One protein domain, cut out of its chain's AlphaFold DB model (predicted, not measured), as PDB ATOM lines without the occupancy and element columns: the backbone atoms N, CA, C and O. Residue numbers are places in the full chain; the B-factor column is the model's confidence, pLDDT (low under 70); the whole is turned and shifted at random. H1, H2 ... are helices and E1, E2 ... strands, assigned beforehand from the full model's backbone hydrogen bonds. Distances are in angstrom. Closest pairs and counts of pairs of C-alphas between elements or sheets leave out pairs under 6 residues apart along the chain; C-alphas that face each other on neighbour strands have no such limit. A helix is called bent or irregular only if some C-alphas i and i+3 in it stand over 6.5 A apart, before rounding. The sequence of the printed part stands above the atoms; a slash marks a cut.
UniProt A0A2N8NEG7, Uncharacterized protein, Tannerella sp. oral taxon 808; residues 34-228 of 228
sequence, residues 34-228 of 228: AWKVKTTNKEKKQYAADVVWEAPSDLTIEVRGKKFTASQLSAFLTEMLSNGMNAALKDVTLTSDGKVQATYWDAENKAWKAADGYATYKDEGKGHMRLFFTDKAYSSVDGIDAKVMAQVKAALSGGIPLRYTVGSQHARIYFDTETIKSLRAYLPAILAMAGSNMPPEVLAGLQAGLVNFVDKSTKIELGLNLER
ATOM      1  N   ALA A  34     346.083 324.830 456.463       91.81
ATOM      2  CA  ALA A  34     347.157 324.141 457.157       91.81
ATOM      3  C   ALA A  34     348.443 324.969 457.082       91.81
ATOM      4  O   ALA A  34     348.841 325.431 456.010       91.81
ATOM      5  N   TRP A  35     349.090 325.119 458.227       91.75
ATOM      6  CA  TRP A  35     350.290 325.909 458.414       91.75
ATOM      7  C   TRP A  35     351.318 325.102 459.197       91.75
ATOM      8  O   TRP A  35     351.038 324.620 460.293       91.75
ATOM      9  N   LYS A  36     352.529 324.979 458.667       93.69
ATOM     10  CA  LYS A  36     353.660 324.412 459.401       93.69
ATOM     11  C   LYS A  36     354.252 325.462 460.323       93.69
ATOM     12  O   LYS A  36     354.279 326.649 459.994       93.69
ATOM     13  N   VAL A  37     354.770 325.020 461.461       88.69
ATOM     14  CA  VAL A  37     355.615 325.865 462.304       88.69
ATOM     15  C   VAL A  37     356.889 326.195 461.539       88.69
ATOM     16  O   VAL A  37     357.554 325.296 461.022       88.69
ATOM     17  N   LYS A  38     357.244 327.481 461.480       89.38
ATOM     18  CA  LYS A  38     358.462 327.915 460.799       89.38
ATOM     19  C   LYS A  38     359.694 327.284 461.434       89.38
ATOM     20  O   LYS A  38     359.893 327.357 462.647       89.38
ATOM     21  N   THR A  39     360.567 326.727 460.607       90.06
ATOM     22  CA  THR A  39     361.805 326.118 461.109       90.06
ATOM     23  C   THR A  39     362.751 327.188 461.669       90.06
ATOM     24  O   THR A  39     363.005 328.211 461.028       90.06
ATOM     25  N   THR A  40     363.313 326.956 462.861       86.25
ATOM     26  CA  THR A  40     364.323 327.870 463.428       86.25
ATOM     27  C   THR A  40     365.636 327.775 462.651       86.25
ATOM     28  O   THR A  40     366.245 326.712 462.574       86.25
ATOM     29  N   ASN A  41     366.128 328.907 462.155       87.88
ATOM     30  CA  ASN A  41     367.473 329.070 461.619       87.88
ATOM     31  C   ASN A  41     368.110 330.331 462.226       87.88
ATOM     32  O   ASN A  41     367.811 331.458 461.820       87.88
ATOM     33  N   LYS A  42     369.012 330.131 463.196       84.94
ATOM     34  CA  LYS A  42     369.669 331.228 463.925       84.94
ATOM     35  C   LYS A  42     370.544 332.100 463.020       84.94
ATOM     36  O   LYS A  42     370.546 333.315 463.183       84.94
ATOM     37  N   GLU A  43     371.231 331.506 462.043       87.25
ATOM     38  CA  GLU A  43     372.093 332.236 461.099       87.25
ATOM     39  C   GLU A  43     371.285 333.230 460.260       87.25
ATOM     40  O   GLU A  43     371.702 334.365 460.040       87.25
ATOM     41  N   LYS A  44     370.078 332.824 459.853       87.69
ATOM     42  CA  LYS A  44     369.144 333.651 459.081       87.69
ATOM     43  C   LYS A  44     368.224 334.510 459.952       87.69
ATOM     44  O   LYS A  44     367.346 335.176 459.406       87.69
ATOM     45  N   LYS A  45     368.386 334.492 461.284       85.25
ATOM     46  CA  LYS A  45     367.468 335.123 462.255       85.25
ATOM     47  C   LYS A  45     366.002 334.731 462.026       85.25
ATOM     48  O   LYS A  45     365.093 335.548 462.146       85.25
ATOM     49  N   GLN A  46     365.782 333.476 461.651       88.50
ATOM     50  CA  GLN A  46     364.461 332.891 461.483       88.50
ATOM     51  C   GLN A  46     364.145 332.077 462.724       88.50
ATOM     52  O   GLN A  46     364.913 331.201 463.114       88.50
ATOM     53  N   TYR A  47     363.008 332.356 463.332       86.25
ATOM     54  CA  TYR A  47     362.588 331.684 464.545       86.25
ATOM     55  C   TYR A  47     361.199 331.104 464.318       86.25
ATOM     56  O   TYR A  47     360.369 331.742 463.668       86.25
ATOM     57  N   ALA A  48     360.941 329.908 464.851       86.12
ATOM     58  CA  ALA A  48     359.569 329.461 465.025       86.12
ATOM     59  C   ALA A  48     358.816 330.473 465.846       86.12
ATOM     60  O   ALA A  48     357.688 330.696 465.485       86.12
ATOM     61  N   ALA A  49     359.434 331.073 466.868       85.44
ATOM     62  CA  ALA A  49     358.801 331.968 467.821       85.44
ATOM     63  C   ALA A  49     359.565 333.283 468.024       85.44
ATOM     64  O   ALA A  49     360.788 333.233 468.076       85.44
ATOM     65  N   ASP A  50     358.894 334.433 468.178       83.50
ATOM     66  CA  ASP A  50     359.537 335.688 468.600       83.50
ATOM     67  C   ASP A  50     358.879 336.372 469.787       83.50
ATOM     68  O   ASP A  50     357.717 336.171 470.118       83.50
ATOM     69  N   VAL A  51     359.678 337.208 470.436       85.62
ATOM     70  CA  VAL A  51     359.208 338.161 471.426       85.62
ATOM     71  C   VAL A  51     359.694 339.532 471.008       85.62
ATOM     72  O   VAL A  51     360.900 339.764 470.941       85.62
ATOM     73  N   VAL A  52     358.774 340.456 470.771       88.50
ATOM     74  CA  VAL A  52     359.088 341.874 470.593       88.50
ATOM     75  C   VAL A  52     358.797 342.560 471.912       88.50
ATOM     76  O   VAL A  52     357.660 342.542 472.371       88.50
ATOM     77  N   TRP A  53     359.813 343.151 472.534       89.75
ATOM     78  CA  TRP A  53     359.640 343.824 473.815       89.75
ATOM     79  C   TRP A  53     360.380 345.154 473.843       89.75
ATOM     80  O   TRP A  53     361.610 345.200 473.805       89.75
ATOM     81  N   GLU A  54     359.615 346.234 473.950       92.50
ATOM     82  CA  GLU A  54     360.110 347.595 474.089       92.50
ATOM     83  C   GLU A  54     359.630 348.172 475.423       92.50
ATOM     84  O   GLU A  54     358.437 348.165 475.748       92.50
ATOM     85  N   ALA A  55     360.581 348.658 476.212       92.00
ATOM     86  CA  ALA A  55     360.356 349.321 477.487       92.00
ATOM     87  C   ALA A  55     361.478 350.353 477.721       92.00
ATOM     88  O   ALA A  55     362.491 350.308 477.011       92.00
ATOM     89  N   PRO A  56     361.331 351.269 478.698       92.00
ATOM     90  CA  PRO A  56     362.394 352.193 479.083       92.00
ATOM     91  C   PRO A  56     363.730 351.478 479.322       92.00
ATOM     92  O   PRO A  56     363.768 350.393 479.902       92.00
ATOM     93  N   SER A  57     364.832 352.072 478.864       85.56
ATOM     94  CA  SER A  57     366.157 351.433 478.868       85.56
ATOM     95  C   SER A  57     366.716 351.161 480.268       85.56
ATOM     96  O   SER A  57     367.579 350.301 480.426       85.56
ATOM     97  N   ASP A  58     366.245 351.900 481.270       87.44
ATOM     98  CA  ASP A  58     366.579 351.745 482.687       87.44
ATOM     99  C   ASP A  58     365.721 350.682 483.395       87.44
ATOM    100  O   ASP A  58     366.043 350.257 484.507       87.44
ATOM    101  N   LEU A  59     364.642 350.216 482.756       90.25
ATOM    102  CA  LEU A  59     363.781 349.184 483.309       90.25
ATOM    103  C   LEU A  59     364.436 347.809 483.160       90.25
ATOM    104  O   LEU A  59     364.629 347.293 482.057       90.25
ATOM    105  N   THR A  60     364.719 347.178 484.297       90.25
ATOM    106  CA  THR A  60     365.269 345.821 484.346       90.25
ATOM    107  C   THR A  60     364.414 344.897 485.197       90.25
ATOM    108  O   THR A  60     363.897 345.322 486.230       90.25
ATOM    109  N   ILE A  61     364.336 343.625 484.809       84.81
ATOM    110  CA  ILE A  61     363.826 342.548 485.660       84.81
ATOM    111  C   ILE A  61     364.989 341.714 486.190       84.81
ATOM    112  O   ILE A  61     365.928 341.413 485.453       84.81
ATOM    113  N   GLU A  62     364.949 341.354 487.469       84.38
ATOM    114  CA  GLU A  62     365.969 340.508 488.080       84.38
ATOM    115  C   GLU A  62     365.507 339.051 488.117       84.38
ATOM    116  O   GLU A  62     364.458 338.722 488.668       84.38
ATOM    117  N   VAL A  63     366.309 338.168 487.529       75.19
ATOM    118  CA  VAL A  63     366.086 336.722 487.530       75.19
ATOM    119  C   VAL A  63     367.388 336.054 487.964       75.19
ATOM    120  O   VAL A  63     368.414 336.193 487.299       75.19
ATOM    121  N   ARG A  64     367.356 335.339 489.098       75.44
ATOM    122  CA  ARG A  64     368.527 334.673 489.713       75.44
ATOM    123  C   ARG A  64     369.732 335.611 489.915       75.44
ATOM    124  O   ARG A  64     370.856 335.267 489.549       75.44
ATOM    125  N   GLY A  65     369.500 336.817 490.434       78.50
ATOM    126  CA  GLY A  65     370.563 337.799 490.690       78.50
ATOM    127  C   GLY A  65     371.139 338.472 489.439       78.50
ATOM    128  O   GLY A  65     372.096 339.238 489.537       78.50
ATOM    129  N   LYS A  66     370.586 338.197 488.248       85.56
ATOM    130  CA  LYS A  66     370.962 338.861 486.994       85.56
ATOM    131  C   LYS A  66     369.848 339.792 486.544       85.56
ATOM    132  O   LYS A  66     368.692 339.383 486.468       85.56
ATOM    133  N   LYS A  67     370.211 341.032 486.216       89.00
ATOM    134  CA  LYS A  67     369.297 342.027 485.650       89.00
ATOM    135  C   LYS A  67     369.233 341.881 484.135       89.00
ATOM    136  O   LYS A  67     370.271 341.831 483.480       89.00
ATOM    137  N   PHE A  68     368.019 341.843 483.604       86.88
ATOM    138  CA  PHE A  68     367.731 341.780 482.177       86.88
ATOM    139  C   PHE A  68     366.983 343.038 481.751       86.88
ATOM    140  O   PHE A  68     365.969 343.391 482.357       86.88
ATOM    141  N   THR A  69     367.464 343.700 480.701       91.44
ATOM    142  CA  THR A  69     366.697 344.725 479.977       91.44
ATOM    143  C   THR A  69     365.605 344.075 479.122       91.44
ATOM    144  O   THR A  69     365.620 342.864 478.888       91.44
ATOM    145  N   ALA A  70     364.682 344.881 478.585       88.69
ATOM    146  CA  ALA A  70     363.628 344.387 477.690       88.69
ATOM    147  C   ALA A  70     364.206 343.692 476.450       88.69
ATOM    148  O   ALA A  70     363.755 342.610 476.085       88.69
ATOM    149  N   SER A  71     365.258 344.261 475.855       89.31
ATOM    150  CA  SER A  71     365.918 343.689 474.678       89.31
ATOM    151  C   SER A  71     366.632 342.371 474.982       89.31
ATOM    152  O   SER A  71     366.525 341.420 474.209       89.31
ATOM    153  N   GLN A  72     367.319 342.277 476.124       90.38
ATOM    154  CA  GLN A  72     367.968 341.036 476.558       90.38
ATOM    155  C   GLN A  72     366.938 339.940 476.838       90.38
ATOM    156  O   GLN A  72     367.130 338.792 476.436       90.38
ATOM    157  N   LEU A  73     365.833 340.298 477.497       83.31
ATOM    158  CA  LEU A  73     364.752 339.370 477.797       83.31
ATOM    159  C   LEU A  73     364.027 338.918 476.524       83.31
ATOM    160  O   LEU A  73     363.784 337.730 476.359       83.31
ATOM    161  N   SER A  74     363.744 339.835 475.598       86.31
ATOM    162  CA  SER A  74     363.158 339.543 474.284       86.31
ATOM    163  C   SER A  74     364.008 338.544 473.494       86.31
ATOM    164  O   SER A  74     363.478 337.529 473.039       86.31
ATOM    165  N   ALA A  75     365.322 338.765 473.389       88.56
ATOM    166  CA  ALA A  75     366.220 337.844 472.693       88.56
ATOM    167  C   ALA A  75     366.263 336.464 473.368       88.56
ATOM    168  O   ALA A  75     366.134 335.435 472.704       88.56
ATOM    169  N   PHE A  76     366.379 336.442 474.699       82.94
ATOM    170  CA  PHE A  76     366.396 335.205 475.475       82.94
ATOM    171  C   PHE A  76     365.100 334.398 475.309       82.94
ATOM    172  O   PHE A  76     365.142 333.200 475.025       82.94
ATOM    173  N   LEU A  77     363.944 335.054 475.449       79.06
ATOM    174  CA  LEU A  77     362.640 334.413 475.311       79.06
ATOM    175  C   LEU A  77     362.383 333.958 473.872       79.06
ATOM    176  O   LEU A  77     361.881 332.856 473.691       79.06
ATOM    177  N   THR A  78     362.777 334.746 472.869       83.25
ATOM    178  CA  THR A  78     362.696 334.370 471.445       83.25
ATOM    179  C   THR A  78     363.399 333.039 471.204       83.25
ATOM    180  O   THR A  78     362.790 332.097 470.707       83.25
ATOM    181  N   GLU A  79     364.660 332.902 471.622       83.06
ATOM    182  CA  GLU A  79     365.389 331.645 471.433       83.06
ATOM    183  C   GLU A  79     364.766 330.478 472.201       83.06
ATOM    184  O   GLU A  79     364.605 329.386 471.651       83.06
ATOM    185  N   MET A  80     364.411 330.703 473.467       76.69
ATOM    186  CA  MET A  80     363.829 329.676 474.329       76.69
ATOM    187  C   MET A  80     362.508 329.148 473.759       76.69
ATOM    188  O   MET A  80     362.344 327.936 473.601       76.69
ATOM    189  N   LEU A  81     361.588 330.051 473.418       77.69
ATOM    190  CA  LEU A  81     360.285 329.706 472.860       77.69
ATOM    191  C   LEU A  81     360.441 329.054 471.489       77.69
ATOM    192  O   LEU A  81     359.779 328.063 471.211       77.69
ATOM    193  N   SER A  82     361.363 329.538 470.655       82.75
ATOM    194  CA  SER A  82     361.542 329.024 469.295       82.75
ATOM    195  C   SER A  82     362.030 327.579 469.278       82.75
ATOM    196  O   SER A  82     361.531 326.756 468.502       82.75
ATOM    197  N   ASN A  83     362.968 327.251 470.169       79.06
ATOM    198  CA  ASN A  83     363.432 325.880 470.356       79.06
ATOM    199  C   ASN A  83     362.317 324.993 470.925       79.06
ATOM    200  O   ASN A  83     362.116 323.882 470.440       79.06
ATOM    201  N   GLY A  84     361.566 325.501 471.910       76.81
ATOM    202  CA  GLY A  84     360.413 324.797 472.471       76.81
ATOM    203  C   GLY A  84     359.354 324.482 471.414       76.81
ATOM    204  O   GLY A  84     358.877 323.354 471.345       76.81
ATOM    205  N   MET A  85     359.040 325.441 470.540       76.44
ATOM    206  CA  MET A  85     358.031 325.276 469.492       76.44
ATOM    207  C   MET A  85     358.451 324.264 468.436       76.44
ATOM    208  O   MET A  85     357.669 323.370 468.143       76.44
ATOM    209  N   ASN A  86     359.692 324.311 467.940       83.12
ATOM    210  CA  ASN A  86     360.173 323.296 466.989       83.12
ATOM    211  C   ASN A  86     360.184 321.880 467.585       83.12
ATOM    212  O   ASN A  86     360.028 320.906 466.853       83.12
ATOM    213  N   ALA A  87     360.389 321.753 468.900       79.31
ATOM    214  CA  ALA A  87     360.391 320.461 469.575       79.31
ATOM    215  C   ALA A  87     358.980 319.922 469.864       79.31
ATOM    216  O   ALA A  87     358.824 318.715 470.028       79.31
ATOM    217  N   ALA A  88     357.973 320.795 469.961       77.19
ATOM    218  CA  ALA A  88     356.657 320.439 470.492       77.19
ATOM    219  C   ALA A  88     355.510 320.548 469.483       77.19
ATOM    220  O   ALA A  88     354.527 319.824 469.620       77.19
ATOM    221  N   LEU A  89     355.610 321.424 468.485       79.69
ATOM    222  CA  LEU A  89     354.539 321.730 467.543       79.69
ATOM    223  C   LEU A  89     355.073 321.642 466.114       79.69
ATOM    224  O   LEU A  89     356.050 322.294 465.757       79.69
ATOM    225  N   LYS A  90     354.416 320.829 465.293       85.38
ATOM    226  CA  LYS A  90     354.783 320.633 463.891       85.38
ATOM    227  C   LYS A  90     353.964 321.527 462.974       85.38
ATOM    228  O   LYS A  90     354.512 322.184 462.091       85.38
ATOM    229  N   ASP A  91     352.657 321.550 463.190       88.44
ATOM    230  CA  ASP A  91     351.708 322.264 462.346       88.44
ATOM    231  C   ASP A  91     350.419 322.597 463.101       88.44
ATOM    232  O   ASP A  91     350.111 322.010 464.143       88.44
ATOM    233  N   VAL A  92     349.694 323.571 462.555       88.25
ATOM    234  CA  VAL A  92     348.371 324.017 462.983       88.25
ATOM    235  C   VAL A  92     347.489 324.145 461.748       88.25
ATOM    236  O   VAL A  92     347.903 324.694 460.730       88.25
ATOM    237  N   THR A  93     346.254 323.672 461.838       88.56
ATOM    238  CA  THR A  93     345.221 323.893 460.829       88.56
ATOM    239  C   THR A  93     344.092 324.710 461.432       88.56
ATOM    240  O   THR A  93     343.500 324.330 462.444       88.56
ATOM    241  N   LEU A  94     343.795 325.837 460.790       88.25
ATOM    242  CA  LEU A  94     342.653 326.685 461.102       88.25
ATOM    243  C   LEU A  94     341.574 326.411 460.067       88.25
ATOM    244  O   LEU A  94     341.793 326.637 458.877       88.25
ATOM    245  N   THR A  95     340.428 325.897 460.492       88.44
ATOM    246  CA  THR A  95     339.336 325.536 459.579       88.44
ATOM    247  C   THR A  95     338.359 326.698 459.401       88.44
ATOM    248  O   THR A  95     338.288 327.602 460.234       88.44
ATOM    249  N   SER A  96     337.586 326.693 458.316       90.62
ATOM    250  CA  SER A  96     336.594 327.743 458.042       90.62
ATOM    251  C   SER A  96     335.415 327.735 459.022       90.62
ATOM    252  O   SER A  96     334.785 328.769 459.218       90.62
ATOM    253  N   ASP A  97     335.134 326.598 459.669       91.00
ATOM    254  CA  ASP A  97     334.134 326.470 460.738       91.00
ATOM    255  C   ASP A  97     334.680 326.852 462.129       91.00
ATOM    256  O   ASP A  97     334.017 326.623 463.139       91.00
ATOM    257  N   GLY A  98     335.875 327.449 462.196       87.81
ATOM    258  CA  GLY A  98     336.428 328.006 463.431       87.81
ATOM    259  C   GLY A  98     337.082 326.979 464.357       87.81
ATOM    260  O   GLY A  98     337.268 327.258 465.540       87.81
ATOM    261  N   LYS A  99     337.445 325.786 463.876       88.56
ATOM    262  CA  LYS A  99     338.196 324.804 464.673       88.56
ATOM    263  C   LYS A  99     339.697 325.026 464.544       88.56
ATOM    264  O   LYS A  99     340.198 325.493 463.519       88.56
ATOM    265  N   VAL A 100     340.405 324.649 465.605       84.94
ATOM    266  CA  VAL A 100     341.865 324.597 465.638       84.94
ATOM    267  C   VAL A 100     342.292 323.143 465.778       84.94
ATOM    268  O   VAL A 100     341.940 322.469 466.747       84.94
ATOM    269  N   GLN A 101     343.070 322.684 464.807       85.88
ATOM    270  CA  GLN A 101     343.720 321.380 464.809       85.88
ATOM    271  C   GLN A 101     345.229 321.577 464.832       85.88
ATOM    272  O   GLN A 101     345.725 322.576 464.317       85.88
ATOM    273  N   ALA A 102     345.970 320.648 465.419       84.62
ATOM    274  CA  ALA A 102     347.424 320.734 465.465       84.62
ATOM    275  C   ALA A 102     348.073 319.355 465.464       84.62
ATOM    276  O   ALA A 102     347.471 318.381 465.913       84.62
ATOM    277  N   THR A 103     349.329 319.288 465.036       83.62
ATOM    278  CA  THR A 103     350.176 318.110 465.226       83.62
ATOM    279  C   THR A 103     351.271 318.440 466.228       83.62
ATOM    280  O   THR A 103     352.080 319.340 465.998       83.62
ATOM    281  N   TYR A 104     351.310 317.713 467.343       80.44
ATOM    282  CA  TYR A 104     352.223 317.972 468.455       80.44
ATOM    283  C   TYR A 104     353.080 316.749 468.785       80.44
ATOM    284  O   TYR A 104     352.711 315.613 468.478       80.44
ATOM    285  N   TRP A 105     354.242 316.977 469.392       80.00
ATOM    286  CA  TRP A 105     355.123 315.904 469.833       80.00
ATOM    287  C   TRP A 105     354.651 315.394 471.188       80.00
ATOM    288  O   TRP A 105     354.745 316.097 472.193       80.00
ATOM    289  N   ASP A 106     354.143 314.168 471.220       73.69
ATOM    290  CA  ASP A 106     353.902 313.444 472.455       73.69
ATOM    291  C   ASP A 106     355.209 312.800 472.901       73.69
ATOM    292  O   ASP A 106     355.674 311.819 472.315       73.69
ATOM    293  N   ALA A 107     355.814 313.361 473.942       71.00
ATOM    294  CA  ALA A 107     357.115 312.909 474.387       71.00
ATOM    295  C   ALA A 107     357.079 311.682 475.322       71.00
ATOM    296  O   ALA A 107     358.122 311.047 475.472       71.00
ATOM    297  N   GLU A 108     355.911 311.289 475.853       70.31
ATOM    298  CA  GLU A 108     355.719 309.986 476.521       70.31
ATOM    299  C   GLU A 108     355.831 308.863 475.491       70.31
ATOM    300  O   GLU A 108     356.663 307.961 475.583       70.31
ATOM    301  N   ASN A 109     355.015 308.979 474.442       77.81
ATOM    302  CA  ASN A 109     354.927 307.979 473.385       77.81
ATOM    303  C   ASN A 109     355.996 308.168 472.299       77.81
ATOM    304  O   ASN A 109     356.077 307.365 471.370       77.81
ATOM    305  N   LYS A 110     356.813 309.224 472.415       84.94
ATOM    306  CA  LYS A 110     357.855 309.633 471.459       84.94
ATOM    307  C   LYS A 110     357.341 309.643 470.018       84.94
ATOM    308  O   LYS A 110     357.975 309.091 469.117       84.94
ATOM    309  N   ALA A 111     356.172 310.239 469.814       85.69
ATOM    310  CA  ALA A 111     355.481 310.233 468.534       85.69
ATOM    311  C   ALA A 111     354.735 311.546 468.288       85.69
ATOM    312  O   ALA A 111     354.244 312.186 469.213       85.69
ATOM    313  N   TRP A 112     354.594 311.920 467.018       84.81
ATOM    314  CA  TRP A 112     353.707 313.013 466.627       84.81
ATOM    315  C   TRP A 112     352.247 312.561 466.721       84.81
ATOM    316  O   TRP A 112     351.884 311.524 466.163       84.81
ATOM    317  N   LYS A 113     351.409 313.344 467.403       81.62
ATOM    318  CA  LYS A 113     349.975 313.094 467.572       81.62
ATOM    319  C   LYS A 113     349.149 314.277 467.086       81.62
ATOM    320  O   LYS A 113     349.580 315.425 467.159       81.62
ATOM    321  N   ALA A 114     347.944 313.980 466.614       81.94
ATOM    322  CA  ALA A 114     346.959 314.997 466.279       81.94
ATOM    323  C   ALA A 114     346.237 315.476 467.548       81.94
ATOM    324  O   ALA A 114     345.795 314.673 468.373       81.94
ATOM    325  N   ALA A 115     346.086 316.788 467.675       79.62
ATOM    326  CA  ALA A 115     345.229 317.453 468.636       79.62
ATOM    327  C   ALA A 115     344.033 318.056 467.895       79.62
ATOM    328  O   ALA A 115     344.194 318.858 466.977       79.62
ATOM    329  N   ASP A 116     342.833 317.680 468.330       81.31
ATOM    330  CA  ASP A 116     341.564 318.202 467.827       81.31
ATOM    331  C   ASP A 116     340.595 318.434 468.991       81.31
ATOM    332  O   ASP A 116     340.621 317.712 470.000       81.31
ATOM    333  N   GLY A 117     339.765 319.470 468.863       80.00
ATOM    334  CA  GLY A 117     338.778 319.850 469.872       80.00
ATOM    335  C   GLY A 117     339.371 320.440 471.154       80.00
ATOM    336  O   GLY A 117     338.706 320.406 472.179       80.00
ATOM    337  N   TYR A 118     340.608 320.944 471.123       80.75
ATOM    338  CA  TYR A 118     341.235 321.634 472.261       80.75
ATOM    339  C   TYR A 118     340.894 323.127 472.282       80.75
ATOM    340  O   TYR A 118     340.652 323.690 473.351       80.75
ATOM    341  N   ALA A 119     340.811 323.750 471.108       82.62
ATOM    342  CA  ALA A 119     340.472 325.154 470.956       82.62
ATOM    343  C   ALA A 119     339.616 325.392 469.708       82.62
ATOM    344  O   ALA A 119     339.635 324.616 468.749       82.62
ATOM    345  N   THR A 120     338.890 326.499 469.728       87.12
ATOM    346  CA  THR A 120     338.233 327.092 468.566       87.12
ATOM    347  C   THR A 120     338.717 328.523 468.403       87.12
ATOM    348  O   THR A 120     339.270 329.122 469.328       87.12
ATOM    349  N   TYR A 121     338.532 329.082 467.218       88.75
ATOM    350  CA  TYR A 121     338.828 330.474 466.952       88.75
ATOM    351  C   TYR A 121     337.671 331.140 466.221       88.75
ATOM    352  O   TYR A 121     336.889 330.506 465.512       88.75
ATOM    353  N   LYS A 122     337.589 332.452 466.396       92.06
ATOM    354  CA  LYS A 122     336.730 333.334 465.626       92.06
ATOM    355  C   LYS A 122     337.617 334.358 464.937       92.06
ATOM    356  O   LYS A 122     338.310 335.107 465.619       92.06
ATOM    357  N   ASP A 123     337.595 334.389 463.611       88.12
ATOM    358  CA  ASP A 123     338.174 335.502 462.862       88.12
ATOM    359  C   ASP A 123     337.282 336.738 463.057       88.12
ATOM    360  O   ASP A 123     336.071 336.691 462.825       88.12
ATOM    361  N   GLU A 124     337.867 337.819 463.561       89.81
ATOM    362  CA  GLU A 124     337.194 339.105 463.772       89.81
ATOM    363  C   GLU A 124     337.493 340.082 462.613       89.81
ATOM    364  O   GLU A 124     336.960 341.193 462.581       89.81
ATOM    365  N   GLY A 125     338.286 339.644 461.626       84.44
ATOM    366  CA  GLY A 125     338.687 340.404 460.449       84.44
ATOM    367  C   GLY A 125     339.770 341.441 460.745       84.44
ATOM    368  O   GLY A 125     340.108 341.723 461.892       84.44
ATOM    369  N   LYS A 126     340.335 342.039 459.686       86.88
ATOM    370  CA  LYS A 126     341.352 343.110 459.782       86.88
ATOM    371  C   LYS A 126     342.567 342.725 460.643       86.88
ATOM    372  O   LYS A 126     343.084 343.549 461.397       86.88
ATOM    373  N   GLY A 127     342.995 341.465 460.566       86.62
ATOM    374  CA  GLY A 127     344.108 340.969 461.373       86.62
ATOM    375  C   GLY A 127     343.775 340.834 462.859       86.62
ATOM    376  O   GLY A 127     344.677 340.944 463.683       86.62
ATOM    377  N   HIS A 128     342.503 340.643 463.218       89.88
ATOM    378  CA  HIS A 128     342.058 340.318 464.570       89.88
ATOM    379  C   HIS A 128     341.402 338.946 464.605       89.88
ATOM    380  O   HIS A 128     340.621 338.589 463.727       89.88
ATOM    381  N   MET A 129     341.651 338.203 465.670       88.19
ATOM    382  CA  MET A 129     340.941 336.970 465.952       88.19
ATOM    383  C   MET A 129     340.759 336.794 467.451       88.19
ATOM    384  O   MET A 129     341.407 337.450 468.264       88.19
ATOM    385  N   ARG A 130     339.899 335.858 467.825       90.88
ATOM    386  CA  ARG A 130     339.695 335.471 469.211       90.88
ATOM    387  C   ARG A 130     339.790 333.974 469.352       90.88
ATOM    388  O   ARG A 130     339.137 333.243 468.612       90.88
ATOM    389  N   LEU A 131     340.584 333.532 470.312       87.69
ATOM    390  CA  LEU A 131     340.791 332.124 470.587       87.69
ATOM    391  C   LEU A 131     340.027 331.694 471.836       87.69
ATOM    392  O   LEU A 131     340.079 332.362 472.865       87.69
ATOM    393  N   PHE A 132     339.368 330.549 471.762       86.62
ATOM    394  CA  PHE A 132     338.618 329.968 472.861       86.62
ATOM    395  C   PHE A 132     339.144 328.583 473.176       86.62
ATOM    396  O   PHE A 132     339.345 327.754 472.290       86.62
ATOM    397  N   PHE A 133     339.317 328.315 474.460       81.44
ATOM    398  CA  PHE A 133     339.657 326.993 474.939       81.44
ATOM    399  C   PHE A 133     338.424 326.197 475.308       81.44
ATOM    400  O   PHE A 133     337.471 326.719 475.880       81.44
ATOM    401  N   THR A 134     338.478 324.905 475.015       83.00
ATOM    402  CA  THR A 134     337.456 323.952 475.440       83.00
ATOM    403  C   THR A 134     337.807 323.352 476.801       83.00
ATOM    404  O   THR A 134     338.959 323.390 477.239       83.00
ATOM    405  N   ASP A 135     336.843 322.689 477.440       82.38
ATOM    406  CA  ASP A 135     337.105 321.916 478.657       82.38
ATOM    407  C   ASP A 135     338.166 320.826 478.474       82.38
ATOM    408  O   ASP A 135     338.923 320.552 479.410       82.38
ATOM    409  N   LYS A 136     338.289 320.274 477.258       80.00
ATOM    410  CA  LYS A 136     339.319 319.289 476.918       80.00
ATOM    411  C   LYS A 136     340.718 319.843 477.186       80.00
ATOM    412  O   LYS A 136     341.522 319.159 477.815       80.00
ATOM    413  N   ALA A 137     340.978 321.097 476.806       74.94
ATOM    414  CA  ALA A 137     342.274 321.737 477.017       74.94
ATOM    415  C   ALA A 137     342.652 321.877 478.492       74.94
ATOM    416  O   ALA A 137     343.818 321.713 478.831       74.94
ATOM    417  N   TYR A 138     341.682 322.118 479.370       74.44
ATOM    418  CA  TYR A 138     341.934 322.213 480.807       74.44
ATOM    419  C   TYR A 138     342.045 320.842 481.479       74.44
ATOM    420  O   TYR A 138     342.833 320.677 482.402       74.44
ATOM    421  N   SER A 139     341.272 319.853 481.018       72.12
ATOM    422  CA  SER A 139     341.281 318.490 481.576       72.12
ATOM    423  C   SER A 139     342.595 317.740 481.355       72.12
ATOM    424  O   SER A 139     342.887 316.790 482.066       72.12
ATOM    425  N   SER A 140     343.380 318.162 480.365       62.91
ATOM    426  CA  SER A 140     344.681 317.577 480.037       62.91
ATOM    427  C   SER A 140     345.846 318.247 480.800       62.91
ATOM    428  O   SER A 140     347.016 317.968 480.536       62.91
ATOM    429  N   VAL A 141     345.547 319.157 481.738       65.50
ATOM    430  CA  VAL A 141     346.532 319.844 482.584       65.50
ATOM    431  C   VAL A 141     346.553 319.203 483.971       65.50
ATOM    432  O   VAL A 141     345.695 319.484 484.808       65.50
ATOM    433  N   ASP A 142     347.575 318.395 484.236       59.88
ATOM    434  CA  ASP A 142     347.779 317.774 485.546       59.88
ATOM    435  C   ASP A 142     348.653 318.624 486.477       59.88
ATOM    436  O   ASP A 142     349.491 319.418 486.043       59.88
ATOM    437  N   GLY A 143     348.492 318.413 487.788       65.19
ATOM    438  CA  GLY A 143     349.364 318.998 488.814       65.19
ATOM    439  C   GLY A 143     349.059 320.454 489.178       65.19
ATOM    440  O   GLY A 143     349.866 321.086 489.857       65.19
ATOM    441  N   ILE A 144     347.905 320.979 488.758       68.38
ATOM    442  CA  ILE A 144     347.450 322.330 489.098       68.38
ATOM    443  C   ILE A 144     346.322 322.266 490.118       68.38
ATOM    444  O   ILE A 144     345.381 321.489 489.985       68.38
ATOM    445  N   ASP A 145     346.424 323.118 491.136       76.19
ATOM    446  CA  ASP A 145     345.393 323.280 492.153       76.19
ATOM    447  C   ASP A 145     344.039 323.672 491.528       76.19
ATOM    448  O   ASP A 145     343.960 324.529 490.643       76.19
ATOM    449  N   ALA A 146     342.953 323.064 492.008       82.81
ATOM    450  CA  ALA A 146     341.621 323.247 491.435       82.81
ATOM    451  C   ALA A 146     341.139 324.708 491.485       82.81
ATOM    452  O   ALA A 146     340.446 325.160 490.571       82.81
ATOM    453  N   LYS A 147     341.530 325.475 492.515       82.06
ATOM    454  CA  LYS A 147     341.194 326.901 492.625       82.06
ATOM    455  C   LYS A 147     341.961 327.717 491.589       82.06
ATOM    456  O   LYS A 147     341.369 328.590 490.958       82.06
ATOM    457  N   VAL A 148     343.241 327.412 491.374       74.62
ATOM    458  CA  VAL A 148     344.050 328.039 490.313       74.62
ATOM    459  C   VAL A 148     343.463 327.719 488.935       74.62
ATOM    460  O   VAL A 148     343.273 328.625 488.127       74.62
ATOM    461  N   MET A 149     343.083 326.463 488.685       78.25
ATOM    462  CA  MET A 149     342.442 326.065 487.427       78.25
ATOM    463  C   MET A 149     341.110 326.798 487.201       78.25
ATOM    464  O   MET A 149     340.852 327.294 486.105       78.25
ATOM    465  N   ALA A 150     340.278 326.934 488.237       83.38
ATOM    466  CA  ALA A 150     339.026 327.684 488.151       83.38
ATOM    467  C   ALA A 150     339.255 329.169 487.819       83.38
ATOM    468  O   ALA A 150     338.547 329.728 486.980       83.38
ATOM    469  N   GLN A 151     340.270 329.798 488.422       77.69
ATOM    470  CA  GLN A 151     340.651 331.180 488.112       77.69
ATOM    471  C   GLN A 151     341.094 331.339 486.654       77.69
ATOM    472  O   GLN A 151     340.698 332.301 486.000       77.69
ATOM    473  N   VAL A 152     341.865 330.385 486.128       75.31
ATOM    474  CA  VAL A 152     342.302 330.383 484.725       75.31
ATOM    475  C   VAL A 152     341.115 330.219 483.778       75.31
ATOM    476  O   VAL A 152     340.990 330.986 482.826       75.31
ATOM    477  N   LYS A 153     340.209 329.269 484.037       81.38
ATOM    478  CA  LYS A 153     338.995 329.104 483.222       81.38
ATOM    479  C   LYS A 153     338.157 330.380 483.199       81.38
ATOM    480  O   LYS A 153     337.744 330.820 482.131       81.38
ATOM    481  N   ALA A 154     337.953 331.002 484.360       82.62
ATOM    482  CA  ALA A 154     337.222 332.260 484.453       82.62
ATOM    483  C   ALA A 154     337.910 333.373 483.643       82.62
ATOM    484  O   ALA A 154     337.247 334.049 482.857       82.62
ATOM    485  N   ALA A 155     339.234 333.503 483.770       76.12
ATOM    486  CA  ALA A 155     340.038 334.499 483.064       76.12
ATOM    487  C   ALA A 155     339.953 334.390 481.536       76.12
ATOM    488  O   ALA A 155     339.956 335.400 480.840       76.12
ATOM    489  N   LEU A 156     339.888 333.163 481.017       79.50
ATOM    490  CA  LEU A 156     339.943 332.884 479.581       79.50
ATOM    491  C   LEU A 156     338.559 332.624 478.961       79.50
ATOM    492  O   LEU A 156     338.456 332.423 477.752       79.50
ATOM    493  N   SER A 157     337.493 332.648 479.768       84.06
ATOM    494  CA  SER A 157     336.120 332.319 479.351       84.06
ATOM    495  C   SER A 157     335.580 333.211 478.227       84.06
ATOM    496  O   SER A 157     334.851 332.738 477.359       84.06
ATOM    497  N   GLY A 158     335.978 334.486 478.204       85.88
ATOM    498  CA  GLY A 158     335.613 335.447 477.158       85.88
ATOM    499  C   GLY A 158     336.402 335.298 475.852       85.88
ATOM    500  O   GLY A 158     336.246 336.119 474.945       85.88
ATOM    501  N   GLY A 159     337.267 334.287 475.759       85.94
ATOM    502  CA  GLY A 159     338.225 334.131 474.678       85.94
ATOM    503  C   GLY A 159     339.352 335.159 474.738       85.94
ATOM    504  O   GLY A 159     339.221 336.261 475.274       85.94
ATOM    505  N   ILE A 160     340.479 334.785 474.160       85.50
ATOM    506  CA  ILE A 160     341.716 335.549 474.164       85.50
ATOM    507  C   ILE A 160     341.787 336.343 472.856       85.50
ATOM    508  O   ILE A 160     341.824 335.717 471.793       85.50
ATOM    509  N   PRO A 161     341.789 337.688 472.896       89.25
ATOM    510  CA  PRO A 161     342.052 338.496 471.711       89.25
ATOM    511  C   PRO A 161     343.451 338.200 471.171       89.25
ATOM    512  O   PRO A 161     344.403 338.083 471.931       89.25
ATOM    513  N   LEU A 162     343.580 338.081 469.860       86.62
ATOM    514  CA  LEU A 162     344.844 337.916 469.162       86.62
ATOM    515  C   LEU A 162     344.805 338.769 467.894       86.62
ATOM    516  O   LEU A 162     343.753 339.117 467.358       86.62
ATOM    517  N   ARG A 163     345.983 339.085 467.390       88.19
ATOM    518  CA  ARG A 163     346.207 339.682 466.086       88.19
ATOM    519  C   ARG A 163     346.650 338.624 465.092       88.19
ATOM    520  O   ARG A 163     347.015 337.524 465.488       88.19
ATOM    521  N   TYR A 164     346.665 338.942 463.810       86.88
ATOM    522  CA  TYR A 164     347.427 338.169 462.843       86.88
ATOM    523  C   TYR A 164     347.879 339.017 461.655       86.88
ATOM    524  O   TYR A 164     347.231 339.996 461.290       86.88
ATOM    525  N   THR A 165     348.984 338.615 461.035       88.38
ATOM    526  CA  THR A 165     349.355 338.983 459.668       88.38
ATOM    527  C   THR A 165     349.406 337.709 458.836       88.38
ATOM    528  O   THR A 165     349.841 336.657 459.307       88.38
ATOM    529  N   VAL A 166     348.924 337.768 457.602       86.62
ATOM    530  CA  VAL A 166     348.890 336.609 456.713       86.62
ATOM    531  C   VAL A 166     349.235 337.049 455.300       86.62
ATOM    532  O   VAL A 166     348.721 338.042 454.801       86.62
ATOM    533  N   GLY A 167     350.149 336.315 454.682       85.00
ATOM    534  CA  GLY A 167     350.488 336.399 453.271       85.00
ATOM    535  C   GLY A 167     350.264 335.047 452.594       85.00
ATOM    536  O   GLY A 167     349.756 334.098 453.189       85.00
ATOM    537  N   SER A 168     350.675 334.930 451.333       82.75
ATOM    538  CA  SER A 168     350.449 333.710 450.543       82.75
ATOM    539  C   SER A 168     351.174 332.473 451.090       82.75
ATOM    540  O   SER A 168     350.651 331.365 450.961       82.75
ATOM    541  N   GLN A 169     352.353 332.667 451.693       88.44
ATOM    542  CA  GLN A 169     353.252 331.605 452.171       88.44
ATOM    543  C   GLN A 169     353.568 331.680 453.665       88.44
ATOM    544  O   GLN A 169     354.092 330.722 454.223       88.44
ATOM    545  N   HIS A 170     353.272 332.803 454.318       90.19
ATOM    546  CA  HIS A 170     353.657 333.044 455.703       90.19
ATOM    547  C   HIS A 170     352.495 333.612 456.494       90.19
ATOM    548  O   HIS A 170     351.736 334.432 455.981       90.19
ATOM    549  N   ALA A 171     352.398 333.219 457.757       87.94
ATOM    550  CA  ALA A 171     351.474 333.831 458.690       87.94
ATOM    551  C   ALA A 171     352.135 334.057 460.045       87.94
ATOM    552  O   ALA A 171     353.078 333.376 460.448       87.94
ATOM    553  N   ARG A 172     351.580 335.023 460.757       87.44
ATOM    554  CA  ARG A 172     351.857 335.344 462.141       87.44
ATOM    555  C   ARG A 172     350.514 335.493 462.818       87.44
ATOM    556  O   ARG A 172     349.773 336.384 462.448       87.44
ATOM    557  N   ILE A 173     350.210 334.716 463.837       85.88
ATOM    558  CA  ILE A 173     349.124 335.055 464.792       85.88
ATOM    559  C   ILE A 173     349.767 335.825 465.948       85.88
ATOM    560  O   ILE A 173     350.960 335.703 466.014       85.88
ATOM    561  N   TYR A 174     349.153 336.680 466.773       84.38
ATOM    562  CA  TYR A 174     349.868 337.306 467.892       84.38
ATOM    563  C   TYR A 174     349.128 337.869 469.096       84.38
ATOM    564  O   TYR A 174     348.139 338.565 468.950       84.38
ATOM    565  N   PHE A 175     349.685 337.676 470.297       83.62
ATOM    566  CA  PHE A 175     349.402 338.536 471.443       83.62
ATOM    567  C   PHE A 175     350.014 339.913 471.201       83.62
ATOM    568  O   PHE A 175     351.227 340.021 471.032       83.62
ATOM    569  N   ASP A 176     349.192 340.955 471.188       87.50
ATOM    570  CA  ASP A 176     349.665 342.336 471.177       87.50
ATOM    571  C   ASP A 176     349.764 342.910 472.597       87.50
ATOM    572  O   ASP A 176     349.366 342.294 473.593       87.50
ATOM    573  N   THR A 177     350.306 344.124 472.689       88.62
ATOM    574  CA  THR A 177     350.514 344.827 473.956       88.62
ATOM    575  C   THR A 177     349.218 344.951 474.754       88.62
ATOM    576  O   THR A 177     349.228 344.769 475.971       88.62
ATOM    577  N   GLU A 178     348.106 345.268 474.086       90.62
ATOM    578  CA  GLU A 178     346.800 345.453 474.727       90.62
ATOM    579  C   GLU A 178     346.304 344.141 475.329       90.62
ATOM    580  O   GLU A 178     345.908 344.098 476.497       90.62
ATOM    581  N   THR A 179     346.425 343.047 474.577       86.75
ATOM    582  CA  THR A 179     346.070 341.713 475.051       86.75
ATOM    583  C   THR A 179     346.923 341.307 476.248       86.75
ATOM    584  O   THR A 179     346.382 340.893 477.275       86.75
ATOM    585  N   ILE A 180     348.247 341.465 476.177       84.56
ATOM    586  CA  ILE A 180     349.152 341.093 477.278       84.56
ATOM    587  C   ILE A 180     348.840 341.907 478.536       84.56
ATOM    588  O   ILE A 180     348.792 341.354 479.637       84.56
ATOM    589  N   LYS A 181     348.557 343.207 478.381       87.19
ATOM    590  CA  LYS A 181     348.129 344.061 479.496       87.19
ATOM    591  C   LYS A 181     346.778 343.620 480.067       87.19
ATOM    592  O   LYS A 181     346.628 343.614 481.286       87.19
ATOM    593  N   SER A 182     345.833 343.173 479.237       83.81
ATOM    594  CA  SER A 182     344.543 342.639 479.707       83.81
ATOM    595  C   SER A 182     344.695 341.347 480.524       83.81
ATOM    596  O   SER A 182     343.961 341.126 481.485       83.81
ATOM    597  N   LEU A 183     345.709 340.529 480.214       77.81
ATOM    598  CA  LEU A 183     346.002 339.286 480.929       77.81
ATOM    599  C   LEU A 183     346.829 339.494 482.207       77.81
ATOM    600  O   LEU A 183     347.048 338.536 482.949       77.81
ATOM    601  N   ARG A 184     347.259 340.729 482.510       79.19
ATOM    602  CA  ARG A 184     348.131 341.070 483.648       79.19
ATOM    603  C   ARG A 184     347.677 340.458 484.971       79.19
ATOM    604  O   ARG A 184     348.494 339.877 485.682       79.19
ATOM    605  N   ALA A 185     346.395 340.598 485.307       77.31
ATOM    606  CA  ALA A 185     345.837 340.106 486.570       77.31
ATOM    607  C   ALA A 185     345.918 338.574 486.694       77.31
ATOM    608  O   ALA A 185     345.926 338.032 487.797       77.31
ATOM    609  N   TYR A 186     346.019 337.886 485.558       74.06
ATOM    610  CA  TYR A 186     346.051 336.434 485.453       74.06
ATOM    611  C   TYR A 186     347.458 335.887 485.197       74.06
ATOM    612  O   TYR A 186     347.658 334.681 485.324       74.06
ATOM    613  N   LEU A 187     348.447 336.747 484.906       72.56
ATOM    614  CA  LEU A 187     349.842 336.347 484.692       72.56
ATOM    615  C   LEU A 187     350.400 335.473 485.825       72.56
ATOM    616  O   LEU A 187     351.037 334.478 485.498       72.56
ATOM    617  N   PRO A 188     350.161 335.737 487.127       70.00
ATOM    618  CA  PRO A 188     350.659 334.853 488.182       70.00
ATOM    619  C   PRO A 188     350.106 333.427 488.089       70.00
ATOM    620  O   PRO A 188     350.872 332.472 488.214       70.00
ATOM    621  N   ALA A 189     348.801 333.281 487.830       69.50
ATOM    622  CA  ALA A 189     348.148 331.982 487.672       69.50
ATOM    623  C   ALA A 189     348.645 331.270 486.406       69.50
ATOM    624  O   ALA A 189     349.023 330.104 486.456       69.50
ATOM    625  N   ILE A 190     348.735 332.006 485.298       69.44
ATOM    626  CA  ILE A 190     349.300 331.552 484.025       69.44
ATOM    627  C   ILE A 190     350.746 331.050 484.193       69.44
ATOM    628  O   ILE A 190     351.082 329.956 483.740       69.44
ATOM    629  N   LEU A 191     351.597 331.826 484.867       67.38
ATOM    630  CA  LEU A 191     352.993 331.478 485.127       67.38
ATOM    631  C   LEU A 191     353.110 330.268 486.052       67.38
ATOM    632  O   LEU A 191     353.985 329.438 485.838       67.38
ATOM    633  N   ALA A 192     352.232 330.136 487.048       62.41
ATOM    634  CA  ALA A 192     352.198 328.957 487.907       62.41
ATOM    635  C   ALA A 192     351.909 327.677 487.103       62.41
ATOM    636  O   ALA A 192     352.515 326.646 487.382       62.41
ATOM    637  N   MET A 193     351.077 327.755 486.054       60.53
ATOM    638  CA  MET A 193     350.860 326.623 485.144       60.53
ATOM    639  C   MET A 193     352.099 326.277 484.310       60.53
ATOM    640  O   MET A 193     352.376 325.106 484.072       60.53
ATOM    641  N   ALA A 194     352.861 327.286 483.880       56.22
ATOM    642  CA  ALA A 194     354.136 327.088 483.183       56.22
ATOM    643  C   ALA A 194     355.266 326.626 484.131       56.22
ATOM    644  O   ALA A 194     356.278 326.073 483.697       56.22
ATOM    645  N   GLY A 195     355.094 326.873 485.431       48.78
ATOM    646  CA  GLY A 195     356.111 326.762 486.467       48.78
ATOM    647  C   GLY A 195     356.471 325.342 486.893       48.78
ATOM    648  O   GLY A 195     357.519 325.168 487.505       48.78
ATOM    649  N   SER A 196     355.683 324.321 486.539       49.75
ATOM    650  CA  SER A 196     355.996 322.920 486.880       49.75
ATOM    651  C   SER A 196     357.355 322.456 486.326       49.75
ATOM    652  O   SER A 196     357.990 321.586 486.920       49.75
ATOM    653  N   ASN A 197     357.835 323.097 485.253       48.88
ATOM    654  CA  ASN A 197     359.136 322.848 484.624       48.88
ATOM    655  C   ASN A 197     360.153 323.991 484.816       48.88
ATOM    656  O   ASN A 197     361.270 323.915 484.300       48.88
ATOM    657  N   MET A 198     359.792 325.060 485.533       54.66
ATOM    658  CA  MET A 198     360.653 326.224 485.751       54.66
ATOM    659  C   MET A 198     361.272 326.179 487.157       54.66
ATOM    660  O   MET A 198     360.566 325.878 488.119       54.66
ATOM    661  N   PRO A 199     362.565 326.513 487.336       61.88
ATOM    662  CA  PRO A 199     363.141 326.619 488.675       61.88
ATOM    663  C   PRO A 199     362.354 327.630 489.537       61.88
ATOM    664  O   PRO A 199     362.092 328.735 489.052       61.88
ATOM    665  N   PRO A 200     362.018 327.319 490.807       70.06
ATOM    666  CA  PRO A 200     361.201 328.193 491.658       70.06
ATOM    667  C   PRO A 200     361.737 329.626 491.787       70.06
ATOM    668  O   PRO A 200     360.972 330.584 491.779       70.06
ATOM    669  N   GLU A 201     363.061 329.783 491.830       70.38
ATOM    670  CA  GLU A 201     363.753 331.080 491.877       70.38
ATOM    671  C   GLU A 201     363.507 331.935 490.623       70.38
ATOM    672  O   GLU A 201     363.423 333.160 490.700       70.38
ATOM    673  N   VAL A 202     363.390 331.294 489.455       67.56
ATOM    674  CA  VAL A 202     363.098 331.967 488.182       67.56
ATOM    675  C   VAL A 202     361.636 332.387 488.152       67.56
ATOM    676  O   VAL A 202     361.340 333.534 487.826       67.56
ATOM    677  N   LEU A 203     360.733 331.484 488.544       69.06
ATOM    678  CA  LEU A 203     359.305 331.772 488.627       69.06
ATOM    679  C   LEU A 203     359.029 332.941 489.582       69.06
ATOM    680  O   LEU A 203     358.285 333.847 489.220       69.06
ATOM    681  N   ALA A 204     359.672 332.964 490.751       74.25
ATOM    682  CA  ALA A 204     359.533 334.041 491.726       74.25
ATOM    683  C   ALA A 204     360.043 335.390 491.190       74.25
ATOM    684  O   ALA A 204     359.350 336.399 491.319       74.25
ATOM    685  N   GLY A 205     361.215 335.415 490.539       73.88
ATOM    686  CA  GLY A 205     361.750 336.635 489.919       73.88
ATOM    687  C   GLY A 205     360.839 337.183 488.816       73.88
ATOM    688  O   GLY A 205     360.557 338.382 488.768       73.88
ATOM    689  N   LEU A 206     360.294 336.291 487.980       72.12
ATOM    690  CA  LEU A 206     359.295 336.659 486.979       72.12
ATOM    691  C   LEU A 206     358.013 337.174 487.639       72.12
ATOM    692  O   LEU A 206     357.564 338.258 487.302       72.12
ATOM    693  N   GLN A 207     357.442 336.471 488.616       73.50
ATOM    694  CA  GLN A 207     356.217 336.914 489.294       73.50
ATOM    695  C   GLN A 207     356.379 338.279 489.980       73.50
ATOM    696  O   GLN A 207     355.459 339.097 489.924       73.50
ATOM    697  N   ALA A 208     357.541 338.554 490.577       77.88
ATOM    698  CA  ALA A 208     357.812 339.810 491.271       77.88
ATOM    699  C   ALA A 208     357.985 341.002 490.313       77.88
ATOM    700  O   ALA A 208     357.510 342.101 490.597       77.88
ATOM    701  N   GLY A 209     358.671 340.805 489.183       77.69
ATOM    702  CA  GLY A 209     359.030 341.899 488.278       77.69
ATOM    703  C   GLY A 209     358.128 342.052 487.054       77.69
ATOM    704  O   GLY A 209     357.959 343.169 486.564       77.69
ATOM    705  N   LEU A 210     357.536 340.958 486.562       80.44
ATOM    706  CA  LEU A 210     356.887 340.902 485.249       80.44
ATOM    707  C   LEU A 210     355.709 341.859 485.144       80.44
ATOM    708  O   LEU A 210     355.548 342.507 484.121       80.44
ATOM    709  N   VAL A 211     354.905 341.979 486.199       81.69
ATOM    710  CA  VAL A 211     353.722 342.844 486.192       81.69
ATOM    711  C   VAL A 211     354.107 344.311 485.977       81.69
ATOM    712  O   VAL A 211     353.612 344.951 485.052       81.69
ATOM    713  N   ASN A 212     355.036 344.830 486.784       85.56
ATOM    714  CA  ASN A 212     355.547 346.193 486.628       85.56
ATOM    715  C   ASN A 212     356.284 346.368 485.292       85.56
ATOM    716  O   ASN A 212     356.217 347.431 484.674       85.56
ATOM    717  N   PHE A 213     356.971 345.320 484.832       84.50
ATOM    718  CA  PHE A 213     357.640 345.342 483.543       84.50
ATOM    719  C   PHE A 213     356.634 345.508 482.399       84.50
ATOM    720  O   PHE A 213     356.789 346.403 481.571       84.50
ATOM    721  N   VAL A 214     355.560 344.714 482.398       87.50
ATOM    722  CA  VAL A 214     354.466 344.781 481.421       87.50
ATOM    723  C   VAL A 214     353.790 346.154 481.432       87.50
ATOM    724  O   VAL A 214     353.562 346.728 480.368       87.50
ATOM    725  N   ASP A 215     353.528 346.718 482.612       88.38
ATOM    726  CA  ASP A 215     352.883 348.031 482.744       88.38
ATOM    727  C   ASP A 215     353.670 349.144 482.057       88.38
ATOM    728  O   ASP A 215     353.109 349.944 481.304       88.38
ATOM    729  N   LYS A 216     354.981 349.171 482.312       91.19
ATOM    730  CA  LYS A 216     355.898 350.201 481.816       91.19
ATOM    731  C   LYS A 216     356.356 349.966 480.379       91.19
ATOM    732  O   LYS A 216     357.042 350.815 479.817       91.19
ATOM    733  N   SER A 217     355.998 348.835 479.783       90.50
ATOM    734  CA  SER A 217     356.352 348.534 478.401       90.50
ATOM    735  C   SER A 217     355.489 349.325 477.425       90.50
ATOM    736  O   SER A 217     354.264 349.424 477.578       90.50
ATOM    737  N   THR A 218     356.140 349.857 476.395       93.56
ATOM    738  CA  THR A 218     355.500 350.550 475.274       93.56
ATOM    739  C   THR A 218     355.023 349.562 474.220       93.56
ATOM    740  O   THR A 218     353.988 349.789 473.596       93.56
ATOM    741  N   LYS A 219     355.734 348.439 474.063       93.44
ATOM    742  CA  LYS A 219     355.367 347.372 473.135       93.44
ATOM    743  C   LYS A 219     355.721 346.004 473.697       93.44
ATOM    744  O   LYS A 219     356.839 345.808 474.168       93.44
ATOM    745  N   ILE A 220     354.785 345.066 473.621       87.69
ATOM    746  CA  ILE A 220     355.023 343.659 473.935       87.69
ATOM    747  C   ILE A 220     354.253 342.803 472.927       87.69
ATOM    748  O   ILE A 220     353.052 342.993 472.765       87.69
ATOM    749  N   GLU A 221     354.925 341.875 472.257       88.00
ATOM    750  CA  GLU A 221     354.308 340.879 471.374       88.00
ATOM    751  C   GLU A 221     355.022 339.530 471.555       88.00
ATOM    752  O   GLU A 221     356.245 339.526 471.688       88.00
ATOM    753  N   LEU A 222     354.303 338.399 471.612       84.38
ATOM    754  CA  LEU A 222     354.860 337.097 472.053       84.38
ATOM    755  C   LEU A 222     354.363 335.873 471.280       84.38
ATOM    756  O   LEU A 222     353.273 335.378 471.597       84.38
ATOM    757  N   GLY A 223     355.128 335.302 470.344       81.50
ATOM    758  CA  GLY A 223     354.626 334.094 469.701       81.50
ATOM    759  C   GLY A 223     355.467 333.302 468.696       81.50
ATOM    760  O   GLY A 223     356.584 333.057 469.043       81.50
ATOM    761  N   LEU A 224     354.953 332.924 467.516       84.38
ATOM    762  CA  LEU A 224     355.168 332.003 466.397       84.38
ATOM    763  C   LEU A 224     354.866 332.532 464.986       84.38
ATOM    764  O   LEU A 224     353.838 333.158 464.699       84.38
ATOM    765  N   ASN A 225     355.761 332.127 464.108       88.06
ATOM    766  CA  ASN A 225     355.695 332.180 462.669       88.06
ATOM    767  C   ASN A 225     355.204 330.861 462.083       88.06
ATOM    768  O   ASN A 225     355.627 329.774 462.485       88.06
ATOM    769  N   LEU A 226     354.418 330.989 461.030       88.00
ATOM    770  CA  LEU A 226     353.861 329.900 460.257       88.00
ATOM    771  C   LEU A 226     354.297 329.994 458.796       88.00
ATOM    772  O   LEU A 226     354.508 331.089 458.267       88.00
ATOM    773  N   GLU A 227     354.398 328.844 458.139       91.69
ATOM    774  CA  GLU A 227     354.716 328.733 456.715       91.69
ATOM    775  C   GLU A 227     353.942 327.602 456.024       91.69
ATOM    776  O   GLU A 227     353.447 326.687 456.686       91.69
ATOM    777  N   ARG A 228     353.798 327.681 454.698       86.06
ATOM    778  CA  ARG A 228     353.179 326.631 453.872       86.06
ATOM    779  C   ARG A 228     354.239 325.704 453.268       86.06
ATOM    780  O   ARG A 228     355.259 326.220 452.770       86.06
TER     781      ARG A 228
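Overview. This is residues 34 to 228 of the 228 residues of an uncharacterized protein of Tannerella sp. oral taxon 808 (UniProt A0A2N8NEG7). A closed barrel of eight strands, E1, E5, E6, E7, E8, E9, E10 and E11, has the long helix H1 packed along its outside, with E2 paired beside E11 as an extension of the wall. Off the barrel, the helical hairpin H5 and H6 packs with H6 on the small strand hairpin E3 and E4 and with H5 on H3. The 195 printed residues hold six named helices and eleven named strands, in the order E1 E2 E3 E4 H1 E5 E6 E7 E8 H2 H3 E9 E10 H4 H5 H6 E11; the class is mixed, and the neighbour strands are antiparallel. The whole is compact, with a radius of gyration of the C-alphas of 16.9 A and spans of 45 by 43 by 37 A.

Along the chain. E1, residues 34 to 37, begins with C-alpha 34 at (347.157, 324.141, 457.157). E2 is residues 49 to 54, E3 60 to 63 and E4 66 to 69. H1, residues 70 to 88, is 26.0 A long and begins with C-alpha 70 at (363.628, 344.387, 477.690). The meander, each strand the antiparallel neighbour of the one before, is E5, residues 89 to 94, E6, 99 to 106, E7, 111 to 125, and E8, 128 to 133; E7 is 35.5 A long and bends by 61 degrees at residue 118. H2 is residues 135 to 139, H3 146 to 156, E9 160 to 166, E10 170 to 174 and H4 177 to 182. H5, residues 184 to 197, and H6, residues 200 to 216, are irregular: C-alphas 185 and 188 are 7.3 A apart, C-alphas 208 and 211 7.2 A. E11, residues 219 to 227, bends by 54 degrees at residue 222 and ends with C-alpha 227 at (354.716, 328.733, 456.715).

Arrangement. E11 and E1 close the barrel, with N 36 and O 227 at 2.8 A, within hydrogen-bond range. E2 pairs with E11, with N 52 and O 221 at 2.8 A. H1 is on the barrel, outside it, at a height over the sheet of 6.9 A; its closest C-alphas to E2 are those of Ser 82 and Ala 49, 4.3 A. H4 stands at the sheet's level. H2 is on the barrel, with the C-alphas of Ala 137 and Tyr 118 closest, 4.9 A. H5 and H6 touch at Pro 188 and Gln 207, whose C-alphas are 6.0 A apart, at a shallow tilt of 25 degrees, opposite ways. H5 touches H3 with residues 186 to 190 alone, Ala 189 and Val 148 closest, C-alphas 6.3 A apart. In H1 to H4 every O i to N i+4 pair is within hydrogen-bond range; in H5 6 of 10 are, in H6 11 of 13.

Size, cuts and confidence. The C-alphas farthest apart, of Gly 65 and Asp 97, are 48.5 A apart. The printed part has no cut, and the link from E1 to E2, 11 residues, is long. Mean pLDDT of the printed part is 82.0; residues 140 to 144, 189 to 199 and 202 to 203 are under 70.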